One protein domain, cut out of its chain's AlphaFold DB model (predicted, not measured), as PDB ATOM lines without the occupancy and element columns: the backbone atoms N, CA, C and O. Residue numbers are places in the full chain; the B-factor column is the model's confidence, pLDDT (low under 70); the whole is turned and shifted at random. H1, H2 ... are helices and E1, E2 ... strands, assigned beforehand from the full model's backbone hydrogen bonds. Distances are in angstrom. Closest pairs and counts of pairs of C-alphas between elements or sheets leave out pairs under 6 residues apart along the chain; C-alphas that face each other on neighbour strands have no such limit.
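AT A GLANCE: This is residues 360 to 446 of the 608 residues of the protein "Glycosyl hydrolase family 98" of bacterium ADurb.Bin236 (UniProt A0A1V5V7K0). Little regular structure: a long winding loop, residues 366 to 412, accompanies a short two-strand parallel ribbon, E1 beside E2, near the middle. H1 lies at one end of the longest axis, the loop about His 391 at the other; H2 and H3 make a corner. Of 87 printed residues, 33 are in E1, H1, E2, H2 and H3, in chain order: mixed class, compact, radius of gyration of the C-alphas 12.7 A, spans 37 by 27 by 24 A.

HOW THE PARTS SIT: E1, residues 362 to 365, and E2, 421 to 424, are parallel neighbours; N 363 and O 421 are within hydrogen-bond range, 2.9 A. With H1, 413 to 418, they form a strand-helix-strand unit, parallel strands joined through a helix, its crossover right-handed. H2, 425 to 432, and H3, 435 to 445, touch only at the corner, about perpendicular at 83 degrees; their closest C-alphas, Leu 432 and Lys 438, are 4.4 A apart. Every O i to N i+4 pair is within range in H2, 6 of 7 in H3, 0 of 2 in H1, where 3 of 3 O i to N i+3 pairs are.

IN THESE COORDINATES: E1 begins at C-alpha 362 (47.223, -3.569, -37.670); H3, 15.7 A long, ends at C-alpha 445 (52.213, -9.698, -38.572).

THE WHOLE: The printed part has no cut. The link E1 to H1 is long; residues 388 to 392 are under pLDDT 70.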
ATOM      1  N   ILE A 360      43.247  -8.381 -34.379       97.94
ATOM      2  CA  ILE A 360      43.689  -7.214 -35.153       97.94
ATOM      3  C   ILE A 360      45.150  -6.902 -34.808       97.94
ATOM      4  O   ILE A 360      45.469  -6.472 -33.704       97.94
ATOM      5  N   LYS A 361      46.062  -7.103 -35.764       97.81
ATOM      6  CA  LYS A 361      47.487  -6.766 -35.590       97.81
ATOM      7  C   LYS A 361      47.814  -5.368 -36.094       97.81
ATOM      8  O   LYS A 361      48.802  -4.786 -35.648       97.81
ATOM      9  N   THR A 362      46.985  -4.835 -36.986       98.00
ATOM     10  CA  THR A 362      47.223  -3.569 -37.670       98.00
ATOM     11  C   THR A 362      45.929  -2.789 -37.840       98.00
ATOM     12  O   THR A 362      44.948  -3.324 -38.348       98.00
ATOM     13  N   ALA A 363      45.964  -1.509 -37.487       98.50
ATOM     14  CA  ALA A 363      44.941  -0.525 -37.822       98.50
ATOM     15  C   ALA A 363      45.520   0.574 -38.727       98.50
ATOM     16  O   ALA A 363      46.739   0.756 -38.804       98.50
ATOM     17  N   TYR A 364      44.652   1.324 -39.400       98.50
ATOM     18  CA  TYR A 364      45.025   2.492 -40.196       98.50
ATOM     19  C   TYR A 364      44.421   3.768 -39.599       98.50
ATOM     20  O   TYR A 364      43.217   3.839 -39.365       98.50
ATOM     21  N   ARG A 365      45.243   4.792 -39.367       97.62
ATOM     22  CA  ARG A 365      44.831   6.118 -38.894       97.62
ATOM     23  C   ARG A 365      45.030   7.133 -40.028       97.62
ATOM     24  O   ARG A 365      46.170   7.468 -40.349       97.62
ATOM     25  N   PRO A 366      43.954   7.636 -40.655       95.69
ATOM     26  CA  PRO A 366      44.061   8.606 -41.731       95.69
ATOM     27  C   PRO A 366      44.464   9.973 -41.170       95.69
ATOM     28  O   PRO A 366      43.978  10.378 -40.117       95.69
ATOM     29  N   SER A 367      45.299  10.724 -41.893       93.12
ATOM     30  CA  SER A 367      45.671  12.101 -41.504       93.12
ATOM     31  C   SER A 367      44.805  13.191 -42.161       93.12
ATOM     32  O   SER A 367      45.131  14.375 -42.088       93.12
ATOM     33  N   GLN A 368      43.759  12.793 -42.893       90.75
ATOM     34  CA  GLN A 368      42.872  13.648 -43.691       90.75
ATOM     35  C   GLN A 368      41.600  12.875 -44.082       90.75
ATOM     36  O   GLN A 368      41.615  11.648 -44.113       90.75
ATOM     37  N   ALA A 369      40.521  13.566 -44.466       85.62
ATOM     38  CA  ALA A 369      39.230  12.927 -44.774       85.62
ATOM     39  C   ALA A 369      39.213  12.069 -46.063       85.62
ATOM     40  O   ALA A 369      38.411  11.146 -46.185       85.62
ATOM     41  N   ALA A 370      40.080  12.363 -47.041       87.56
ATOM     42  CA  ALA A 370      40.139  11.672 -48.340       87.56
ATOM     43  C   ALA A 370      41.558  11.142 -48.659       87.56
ATOM     44  O   ALA A 370      42.153  11.529 -49.682       87.56
ATOM     45  N   PRO A 371      42.134  10.293 -47.786       90.88
ATOM     46  CA  PRO A 371      43.538   9.905 -47.838       90.88
ATOM     47  C   PRO A 371      43.820   8.976 -49.020       90.88
ATOM     48  O   PRO A 371      42.936   8.271 -49.511       90.88
ATOM     49  N   ARG A 372      45.073   8.940 -49.491       89.62
ATOM     50  CA  ARG A 372      45.440   8.145 -50.678       89.62
ATOM     51  C   ARG A 372      45.220   6.641 -50.479       89.62
ATOM     52  O   ARG A 372      44.873   5.974 -51.449       89.62
ATOM     53  N   ALA A 373      45.410   6.133 -49.261       92.31
ATOM     54  CA  ALA A 373      45.265   4.713 -48.948       92.31
ATOM     55  C   ALA A 373      43.822   4.205 -49.112       92.31
ATOM     56  O   ALA A 373      43.627   3.051 -49.458       92.31
ATOM     57  N   LEU A 374      42.810   5.054 -48.912       90.38
ATOM     58  CA  LEU A 374      41.405   4.629 -48.958       90.38
ATOM     59  C   LEU A 374      40.724   4.899 -50.304       90.38
ATOM     60  O   LEU A 374      39.625   4.418 -50.544       90.38
ATOM     61  N   ARG A 375      41.355   5.651 -51.214       85.12
ATOM     62  CA  ARG A 375      40.835   5.801 -52.585       85.12
ATOM     63  C   ARG A 375      40.895   4.450 -53.279       85.12
ATOM     64  O   ARG A 375      41.951   3.825 -53.234       85.12
ATOM     65  N   GLU A 376      39.802   4.035 -53.917       81.94
ATOM     66  CA  GLU A 376      39.721   2.766 -54.655       81.94
ATOM     67  C   GLU A 376      40.200   1.543 -53.838       81.94
ATOM     68  O   GLU A 376      40.827   0.641 -54.390       81.94
ATOM     69  N   ASP A 377      39.984   1.544 -52.515       88.19
ATOM     70  CA  ASP A 377      40.446   0.499 -51.588       88.19
ATOM     71  C   ASP A 377      41.954   0.168 -51.681       88.19
ATOM     72  O   ASP A 377      42.386  -0.941 -51.356       88.19
ATOM     73  N   HIS A 378      42.796   1.138 -52.072       91.06
ATOM     74  CA  HIS A 378      44.242   0.946 -52.246       91.06
ATOM     75  C   HIS A 378      44.952   0.290 -51.052       91.06
ATOM     76  O   HIS A 378      45.934  -0.413 -51.272       91.06
ATOM     77  N   LEU A 379      44.491   0.493 -49.814       94.31
ATOM     78  CA  LEU A 379      45.004  -0.145 -48.601       94.31
ATOM     79  C   LEU A 379      44.855  -1.670 -48.673       94.31
ATOM     80  O   LEU A 379      45.816  -2.387 -48.394       94.31
ATOM     81  N   PHE A 380      43.702  -2.146 -49.138       94.44
ATOM     82  CA  PHE A 380      43.274  -3.546 -49.119       94.44
ATOM     83  C   PHE A 380      43.693  -4.338 -50.369       94.44
ATOM     84  O   PHE A 380      43.822  -5.562 -50.285       94.44
ATOM     85  N   LYS A 381      43.971  -3.658 -51.495       91.94
ATOM     86  CA  LYS A 381      44.571  -4.270 -52.702       91.94
ATOM     87  C   LYS A 381      45.853  -5.037 -52.359       91.94
ATOM     88  O   LYS A 381      46.655  -4.568 -51.545       91.94
ATOM     89  N   SER A 382      46.051  -6.203 -52.965       91.94
ATOM     90  CA  SER A 382      47.154  -7.141 -52.679       91.94
ATOM     91  C   SER A 382      47.188  -7.730 -51.262       91.94
ATOM     92  O   SER A 382      48.184  -8.349 -50.879       91.94
ATOM     93  N   LEU A 383      46.110  -7.556 -50.486       95.19
ATOM     94  CA  LEU A 383      45.860  -8.262 -49.228       95.19
ATOM     95  C   LEU A 383      44.627  -9.158 -49.388       95.19
ATOM     96  O   LEU A 383      44.783 -10.331 -49.712       95.19
ATOM     97  N   TYR A 384      43.431  -8.600 -49.191       94.44
ATOM     98  CA  TYR A 384      42.145  -9.291 -49.342       94.44
ATOM     99  C   TYR A 384      41.147  -8.554 -50.248       94.44
ATOM    100  O   TYR A 384      40.136  -9.139 -50.614       94.44
ATOM    101  N   GLY A 385      41.403  -7.289 -50.602       91.12
ATOM    102  CA  GLY A 385      40.575  -6.550 -51.558       91.12
ATOM    103  C   GLY A 385      40.964  -6.857 -53.014       91.12
ATOM    104  O   GLY A 385      42.123  -7.209 -53.266       91.12
ATOM    105  N   PRO A 386      40.040  -6.689 -53.977       83.12
ATOM    106  CA  PRO A 386      40.264  -6.972 -55.391       83.12
ATOM    107  C   PRO A 386      41.311  -6.023 -55.980       83.12
ATOM    108  O   PRO A 386      41.301  -4.819 -55.726       83.12
ATOM    109  N   GLU A 387      42.202  -6.541 -56.827       77.38
ATOM    110  CA  GLU A 387      43.238  -5.725 -57.484       77.38
ATOM    111  C   GLU A 387      42.640  -4.636 -58.394       77.38
ATOM    112  O   GLU A 387      43.162  -3.519 -58.492       77.38
ATOM    113  N   TYR A 388      41.492  -4.928 -59.006       65.56
ATOM    114  CA  TYR A 388      40.753  -4.012 -59.864       65.56
ATOM    115  C   TYR A 388      39.480  -3.550 -59.155       65.56
ATOM    116  O   TYR A 388      38.505  -4.280 -59.078       65.56
ATOM    117  N   SER A 389      39.462  -2.298 -58.704       54.00
ATOM    118  CA  SER A 389      38.299  -1.636 -58.085       54.00
ATOM    119  C   SER A 389      37.117  -1.424 -59.045       54.00
ATOM    120  O   SER A 389      36.029  -1.074 -58.605       54.00
ATOM    121  N   SER A 390      37.331  -1.617 -60.351       50.03
ATOM    122  CA  SER A 390      36.295  -1.668 -61.392       50.03
ATOM    123  C   SER A 390      35.765  -3.083 -61.654       50.03
ATOM    124  O   SER A 390      34.889  -3.259 -62.499       50.03
ATOM    125  N   HIS A 391      36.339  -4.103 -61.012       54.38
ATOM    126  CA  HIS A 391      35.737  -5.422 -60.933       54.38
ATOM    127  C   HIS A 391      34.989  -5.509 -59.614       54.38
ATOM    128  O   HIS A 391      35.532  -5.275 -58.538       54.38
ATOM    129  N   TYR A 392      33.710  -5.814 -59.750       65.94
ATOM    130  CA  TYR A 392      32.721  -5.853 -58.691       65.94
ATOM    131  C   TYR A 392      32.797  -7.157 -57.898       65.94
ATOM    132  O   TYR A 392      31.793  -7.815 -57.679       65.94
ATOM    133  N   GLU A 393      34.016  -7.549 -57.538       75.31
ATOM    134  CA  GLU A 393      34.251  -8.580 -56.541       75.31
ATOM    135  C   GLU A 393      34.347  -7.895 -55.188       75.31
ATOM    136  O   GLU A 393      35.184  -7.019 -54.953       75.31
ATOM    137  N   TRP A 394      33.443  -8.272 -54.308       82.50
ATOM    138  CA  TRP A 394      33.183  -7.563 -53.080       82.50
ATOM    139  C   TRP A 394      33.497  -8.418 -51.842       82.50
ATOM    140  O   TRP A 394      33.714  -7.858 -50.770       82.50
ATOM    141  N   LEU A 395      33.541  -9.749 -51.936       91.75
ATOM    142  CA  LEU A 395      34.016 -10.597 -50.842       91.75
ATOM    143  C   LEU A 395      35.542 -10.461 -50.651       91.75
ATOM    144  O   LEU A 395      36.286 -10.385 -51.628       91.75
ATOM    145  N   PRO A 396      36.049 -10.476 -49.402       94.62
ATOM    146  CA  PRO A 396      37.480 -10.587 -49.147       94.62
ATOM    147  C   PRO A 396      38.026 -11.915 -49.691       94.62
ATOM    148  O   PRO A 396      37.544 -12.987 -49.329       94.62
ATOM    149  N   SER A 397      39.089 -11.865 -50.494       94.38
ATOM    150  CA  SER A 397      39.689 -13.061 -51.110       94.38
ATOM    151  C   SER A 397      40.411 -13.985 -50.120       94.38
ATOM    152  O   SER A 397      40.663 -15.147 -50.419       94.38
ATOM    153  N   THR A 398      40.746 -13.498 -48.920       96.44
ATOM    154  CA  THR A 398      41.333 -14.301 -47.839       96.44
ATOM    155  C   THR A 398      41.016 -13.706 -46.468       96.44
ATOM    156  O   THR A 398      40.952 -12.487 -46.311       96.44
ATOM    157  N   GLY A 399      40.843 -14.560 -45.454       97.31
ATOM    158  CA  GLY A 399      40.637 -14.134 -44.065       97.31
ATOM    159  C   GLY A 399      41.933 -13.937 -43.270       97.31
ATOM    160  O   GLY A 399      41.880 -13.456 -42.140       97.31
ATOM    161  N   ARG A 400      43.105 -14.242 -43.858       97.69
ATOM    162  CA  ARG A 400      44.420 -14.228 -43.182       97.69
ATOM    163  C   ARG A 400      44.718 -12.935 -42.418       97.69
ATOM    164  O   ARG A 400      45.294 -12.984 -41.337       97.69
ATOM    165  N   TYR A 401      44.370 -11.784 -42.989       97.62
ATOM    166  CA  TYR A 401      44.673 -10.473 -42.401       97.62
ATOM    167  C   TYR A 401      43.557  -9.954 -41.476       97.62
ATOM    168  O   TYR A 401      43.648  -8.829 -40.980       97.62
ATOM    169  N   TYR A 402      42.523 -10.773 -41.233       97.25
ATOM    170  CA  TYR A 402      41.301 -10.406 -40.521       97.25
ATOM    171  C   TYR A 402      40.722  -9.089 -41.082       97.25
ATOM    172  O   TYR A 402      40.749  -8.869 -42.292       97.25
ATOM    173  N   PHE A 403      40.223  -8.206 -40.219       96.06
ATOM    174  CA  PHE A 403      39.848  -6.839 -40.563       96.06
ATOM    175  C   PHE A 403      40.983  -5.870 -40.206       96.06
ATOM    176  O   PHE A 403      41.596  -5.988 -39.140       96.06
ATOM    177  N   ILE A 404      41.224  -4.882 -41.074       98.31
ATOM    178  CA  ILE A 404      42.141  -3.758 -40.830       98.31
ATOM    179  C   ILE A 404      41.282  -2.512 -40.540       98.31
ATOM    180  O   ILE A 404      40.867  -1.850 -41.490       98.31
ATOM    181  N   PRO A 405      40.959  -2.193 -39.269       98.31
ATOM    182  CA  PRO A 405      40.109  -1.051 -38.927       98.31
ATOM    183  C   PRO A 405      40.710   0.293 -39.342       98.31
ATOM    184  O   PRO A 405      41.925   0.496 -39.276       98.31
ATOM    185  N   ILE A 406      39.834   1.244 -39.667       98.50
ATOM    186  CA  ILE A 406      40.178   2.653 -39.862       98.50
ATOM    187  C   ILE A 406      39.833   3.414 -38.578       98.50
ATOM    188  O   ILE A 406      38.664   3.625 -38.258       98.50
ATOM    189  N   ILE A 407      40.854   3.832 -37.831       98.50
ATOM    190  CA  ILE A 407      40.699   4.634 -36.614       98.50
ATOM    191  C   ILE A 407      40.156   6.019 -37.008       98.50
ATOM    192  O   ILE A 407      40.743   6.656 -37.886       98.50
ATOM    193  N   PRO A 408      39.094   6.543 -36.369       97.75
ATOM    194  CA  PRO A 408      38.652   7.918 -36.597       97.75
ATOM    195  C   PRO A 408      39.785   8.921 -36.327       97.75
ATOM    196  O   PRO A 408      40.436   8.854 -35.286       97.75
ATOM    197  N   MET A 409      40.030   9.863 -37.244       96.69
ATOM    198  CA  MET A 409      41.169  10.797 -37.166       96.69
ATOM    199  C   MET A 409      41.187  11.623 -35.871       96.69
ATOM    200  O   MET A 409      42.254  11.901 -35.334       96.69
ATOM    201  N   LEU A 410      40.009  12.018 -35.379       97.38
ATOM    202  CA  LEU A 410      39.850  12.792 -34.144       97.38
ATOM    203  C   LEU A 410      39.818  11.931 -32.865       97.38
ATOM    204  O   LEU A 410      39.650  12.476 -31.773       97.38
ATOM    205  N   ALA A 411      39.985  10.607 -32.971       97.50
ATOM    206  CA  ALA A 411      40.160   9.744 -31.807       97.50
ATOM    207  C   ALA A 411      41.413  10.138 -31.015       97.50
ATOM    208  O   ALA A 411      42.408  10.609 -31.568       97.50
ATOM    209  N   GLU A 412      41.375   9.928 -29.701       95.62
ATOM    210  CA  GLU A 412      42.485  10.290 -28.827       95.62
ATOM    211  C   GLU A 412      43.782   9.554 -29.214       95.62
ATOM    212  O   GLU A 412      43.777   8.462 -29.789       95.62
ATOM    213  N   ALA A 413      44.936  10.131 -28.870       91.25
ATOM    214  CA  ALA A 413      46.227   9.467 -29.076       91.25
ATOM    215  C   ALA A 413      46.323   8.126 -28.312       91.25
ATOM    216  O   ALA A 413      47.003   7.207 -28.756       91.25
ATOM    217  N   SER A 414      45.590   7.997 -27.202       94.38
ATOM    218  CA  SER A 414      45.434   6.768 -26.412       94.38
ATOM    219  C   SER A 414      44.816   5.606 -27.203       94.38
ATOM    220  O   SER A 414      45.151   4.456 -26.928       94.38
ATOM    221  N   THR A 415      43.974   5.879 -28.209       96.56
ATOM    222  CA  THR A 415      43.326   4.861 -29.053       96.56
ATOM    223  C   THR A 415      44.332   4.013 -29.836       96.56
ATOM    224  O   THR A 415      44.081   2.829 -30.041       96.56
ATOM    225  N   ASP A 416      45.496   4.557 -30.213       95.44
ATOM    226  CA  ASP A 416      46.527   3.782 -30.923       95.44
ATOM    227  C   ASP A 416      47.060   2.622 -30.073       95.44
ATOM    228  O   ASP A 416      47.407   1.574 -30.610       95.44
ATOM    229  N   ALA A 417      47.064   2.765 -28.743       95.94
ATOM    230  CA  ALA A 417      47.537   1.732 -27.822       95.94
ATOM    231  C   ALA A 417      46.593   0.516 -27.709       95.94
ATOM    232  O   ALA A 417      46.955  -0.471 -27.067       95.94
ATOM    233  N   LEU A 418      45.403   0.566 -28.323       96.31
ATOM    234  CA  LEU A 418      44.512  -0.591 -28.476       96.31
ATOM    235  C   LEU A 418      44.997  -1.561 -29.564       96.31
ATOM    236  O   LEU A 418      44.592  -2.722 -29.573       96.31
ATOM    237  N   PHE A 419      45.856  -1.100 -30.478       97.00
ATOM    238  CA  PHE A 419      46.310  -1.852 -31.642       97.00
ATOM    239  C   PHE A 419      47.811  -2.136 -31.552       97.00
ATOM    240  O   PHE A 419      48.600  -1.291 -31.136       97.00
ATOM    241  N   GLN A 420      48.236  -3.329 -31.976       95.81
ATOM    242  CA  GLN A 420      49.658  -3.694 -31.946       95.81
ATOM    243  C   GLN A 420      50.498  -2.835 -32.913       95.81
ATOM    244  O   GLN A 420      51.658  -2.544 -32.628       95.81
ATOM    245  N   ASN A 421      49.919  -2.437 -34.049       97.56
ATOM    246  CA  ASN A 421      50.527  -1.546 -35.032       97.56
ATOM    247  C   ASN A 421      49.472  -0.562 -35.553       97.56
ATOM    248  O   ASN A 421      48.340  -0.958 -35.837       97.56
ATOM    249  N   VAL A 422      49.871   0.692 -35.761       97.88
ATOM    250  CA  VAL A 422      49.065   1.704 -36.456       97.88
ATOM    251  C   VAL A 422      49.862   2.235 -37.644       97.88
ATOM    252  O   VAL A 422      51.019   2.631 -37.505       97.88
ATOM    253  N   ILE A 423      49.246   2.209 -38.823       97.25
ATOM    254  CA  ILE A 423      49.762   2.802 -40.062       97.25
ATOM    255  C   ILE A 423      49.104   4.170 -40.241       97.25
ATOM    256  O   ILE A 423      47.886   4.266 -40.138       97.25
ATOM    257  N   ASP A 424      49.874   5.197 -40.597       96.19
ATOM    258  CA  ASP A 424      49.349   6.489 -41.052       96.19
ATOM    259  C   ASP A 424      49.578   6.721 -42.561       96.19
ATOM    260  O   ASP A 424      50.166   5.890 -43.265       96.19
ATOM    261  N   ASP A 425      49.105   7.857 -43.089       95.69
ATOM    262  CA  ASP A 425      49.319   8.277 -44.483       95.69
ATOM    263  C   ASP A 425      50.807   8.287 -44.900       95.69
ATOM    264  O   ASP A 425      51.113   8.030 -46.068       95.69
ATOM    265  N   GLY A 426      51.727   8.574 -43.972       94.94
ATOM    266  CA  GLY A 426      53.172   8.609 -44.205       94.94
ATOM    267  C   GLY A 426      53.770   7.208 -44.302       94.94
ATOM    268  O   GLY A 426      54.364   6.862 -45.324       94.94
ATOM    269  N   ILE A 427      53.535   6.366 -43.291       93.44
ATOM    270  CA  ILE A 427      53.950   4.956 -43.272       93.44
ATOM    271  C   ILE A 427      53.401   4.231 -44.502       93.44
ATOM    272  O   ILE A 427      54.148   3.499 -45.161       93.44
ATOM    273  N   TYR A 428      52.130   4.469 -44.848       95.38
ATOM    274  CA  TYR A 428      51.509   3.902 -46.039       95.38
ATOM    275  C   TYR A 428      52.241   4.324 -47.317       95.38
ATOM    276  O   TYR A 428      52.655   3.470 -48.103       95.38
ATOM    277  N   LYS A 429      52.420   5.636 -47.514       93.38
ATOM    278  CA  LYS A 429      53.068   6.214 -48.697       93.38
ATOM    279  C   LYS A 429      54.494   5.696 -48.887       93.38
ATOM    280  O   LYS A 429      54.869   5.385 -50.016       93.38
ATOM    281  N   ASP A 430      55.266   5.627 -47.809       89.56
ATOM    282  CA  ASP A 430      56.701   5.372 -47.888       89.56
ATOM    283  C   ASP A 430      57.029   3.863 -47.915       89.56
ATOM    284  O   ASP A 430      58.030   3.475 -48.516       89.56
ATOM    285  N   ASN A 431      56.176   2.993 -47.342       85.81
ATOM    286  CA  ASN A 431      56.471   1.556 -47.192       85.81
ATOM    287  C   ASN A 431      55.464   0.597 -47.861       85.81
ATOM    288  O   ASN A 431      55.832  -0.532 -48.190       85.81
ATOM    289  N   LEU A 432      54.203   1.003 -48.057       92.69
ATOM    290  CA  LEU A 432      53.086   0.084 -48.356       92.69
ATOM    291  C   LEU A 432      52.391   0.338 -49.707       92.69
ATOM    292  O   LEU A 432      51.427  -0.347 -50.041       92.69
ATOM    293  N   VAL A 433      52.895   1.275 -50.517       90.19
ATOM    294  CA  VAL A 433      52.414   1.504 -51.896       90.19
ATOM    295  C   VAL A 433      52.783   0.348 -52.837       90.19
ATOM    296  O   VAL A 433      52.062   0.083 -53.794       90.19
ATOM    297  N   SER A 434      53.896  -0.349 -52.588       93.31
ATOM    298  CA  SER A 434      54.296  -1.525 -53.374       93.31
ATOM    299  C   SER A 434      53.525  -2.772 -52.918       93.31
ATOM    300  O   SER A 434      53.620  -3.098 -51.732       93.31
ATOM    301  N   PRO A 435      52.863  -3.529 -53.818       93.31
ATOM    302  CA  PRO A 435      52.217  -4.804 -53.490       93.31
ATOM    303  C   PRO A 435      53.123  -5.773 -52.721       93.31
ATOM    304  O   PRO A 435      52.732  -6.307 -51.687       93.31
ATOM    305  N   VAL A 436      54.375  -5.937 -53.167       93.38
ATOM    306  CA  VAL A 436      55.355  -6.838 -52.535       93.38
ATOM    307  C   VAL A 436      55.753  -6.341 -51.143       93.38
ATOM    308  O   VAL A 436      55.826  -7.132 -50.203       93.38
ATOM    309  N   GLY A 437      55.990  -5.033 -50.993       92.75
ATOM    310  CA  GLY A 437      56.333  -4.419 -49.705       92.75
ATOM    311  C   GLY A 437      55.191  -4.531 -48.696       92.75
ATOM    312  O   GLY A 437      55.402  -4.984 -47.570       92.75
ATOM    313  N   LYS A 438      53.969  -4.213 -49.136       95.88
ATOM    314  CA  LYS A 438      52.749  -4.337 -48.340       95.88
ATOM    315  C   LYS A 438      52.503  -5.778 -47.914       95.88
ATOM    316  O   LYS A 438      52.386  -6.034 -46.718       95.88
ATOM    317  N   LYS A 439      52.486  -6.726 -48.857       95.56
ATOM    318  CA  LYS A 439      52.252  -8.136 -48.537       95.56
ATOM    319  C   LYS A 439      53.298  -8.656 -47.554       95.56
ATOM    320  O   LYS A 439      52.932  -9.270 -46.564       95.56
ATOM    321  N   LYS A 440      54.583  -8.330 -47.747       95.62
ATOM    322  CA  LYS A 440      55.657  -8.695 -46.808       95.62
ATOM    323  C   LYS A 440      55.444  -8.121 -45.400       95.62
ATOM    324  O   LYS A 440      55.719  -8.818 -44.428       95.62
ATOM    325  N   TYR A 441      54.987  -6.872 -45.285       96.19
ATOM    326  CA  TYR A 441      54.689  -6.244 -43.993       96.19
ATOM    327  C   TYR A 441      53.537  -6.962 -43.275       96.19
ATOM    328  O   TYR A 441      53.689  -7.365 -42.124       96.19
ATOM    329  N   PHE A 442      52.414  -7.182 -43.962       97.81
ATOM    330  CA  PHE A 442      51.250  -7.843 -43.368       97.81
ATOM    331  C   PHE A 442      51.487  -9.339 -43.108       97.81
ATOM    332  O   PHE A 442      51.131  -9.819 -42.037       97.81
ATOM    333  N   ASP A 443      52.166 -10.064 -44.002       97.75
ATOM    334  CA  ASP A 443      52.516 -11.482 -43.819       97.75
ATOM    335  C   ASP A 443      53.362 -11.734 -42.559       97.75
ATOM    336  O   ASP A 443      53.271 -12.811 -41.970       97.75
ATOM    337  N   ALA A 444      54.189 -10.761 -42.156       97.19
ATOM    338  CA  ALA A 444      55.031 -10.841 -40.963       97.19
ATOM    339  C   ALA A 444      54.258 -10.610 -39.649       97.19
ATOM    340  O   ALA A 444      54.728 -11.015 -38.587       97.19
ATOM    341  N   LEU A 445      53.093  -9.958 -39.717       97.81
ATOM    342  CA  LEU A 445      52.213  -9.698 -38.572       97.81
ATOM    343  C   LEU A 445      51.098 -10.745 -38.460       97.81
ATOM    344  O   LEU A 445      50.723 -11.140 -37.357       97.81
ATOM    345  N   TYR A 446      50.606 -11.216 -39.605       98.12
ATOM    346  CA  TYR A 446      49.537 -12.194 -39.744       98.12
ATOM    347  C   TYR A 446      50.116 -13.504 -40.308       98.12
ATOM    348  O   TYR A 446      50.240 -13.639 -41.534       98.12
TER     349      TYR A 446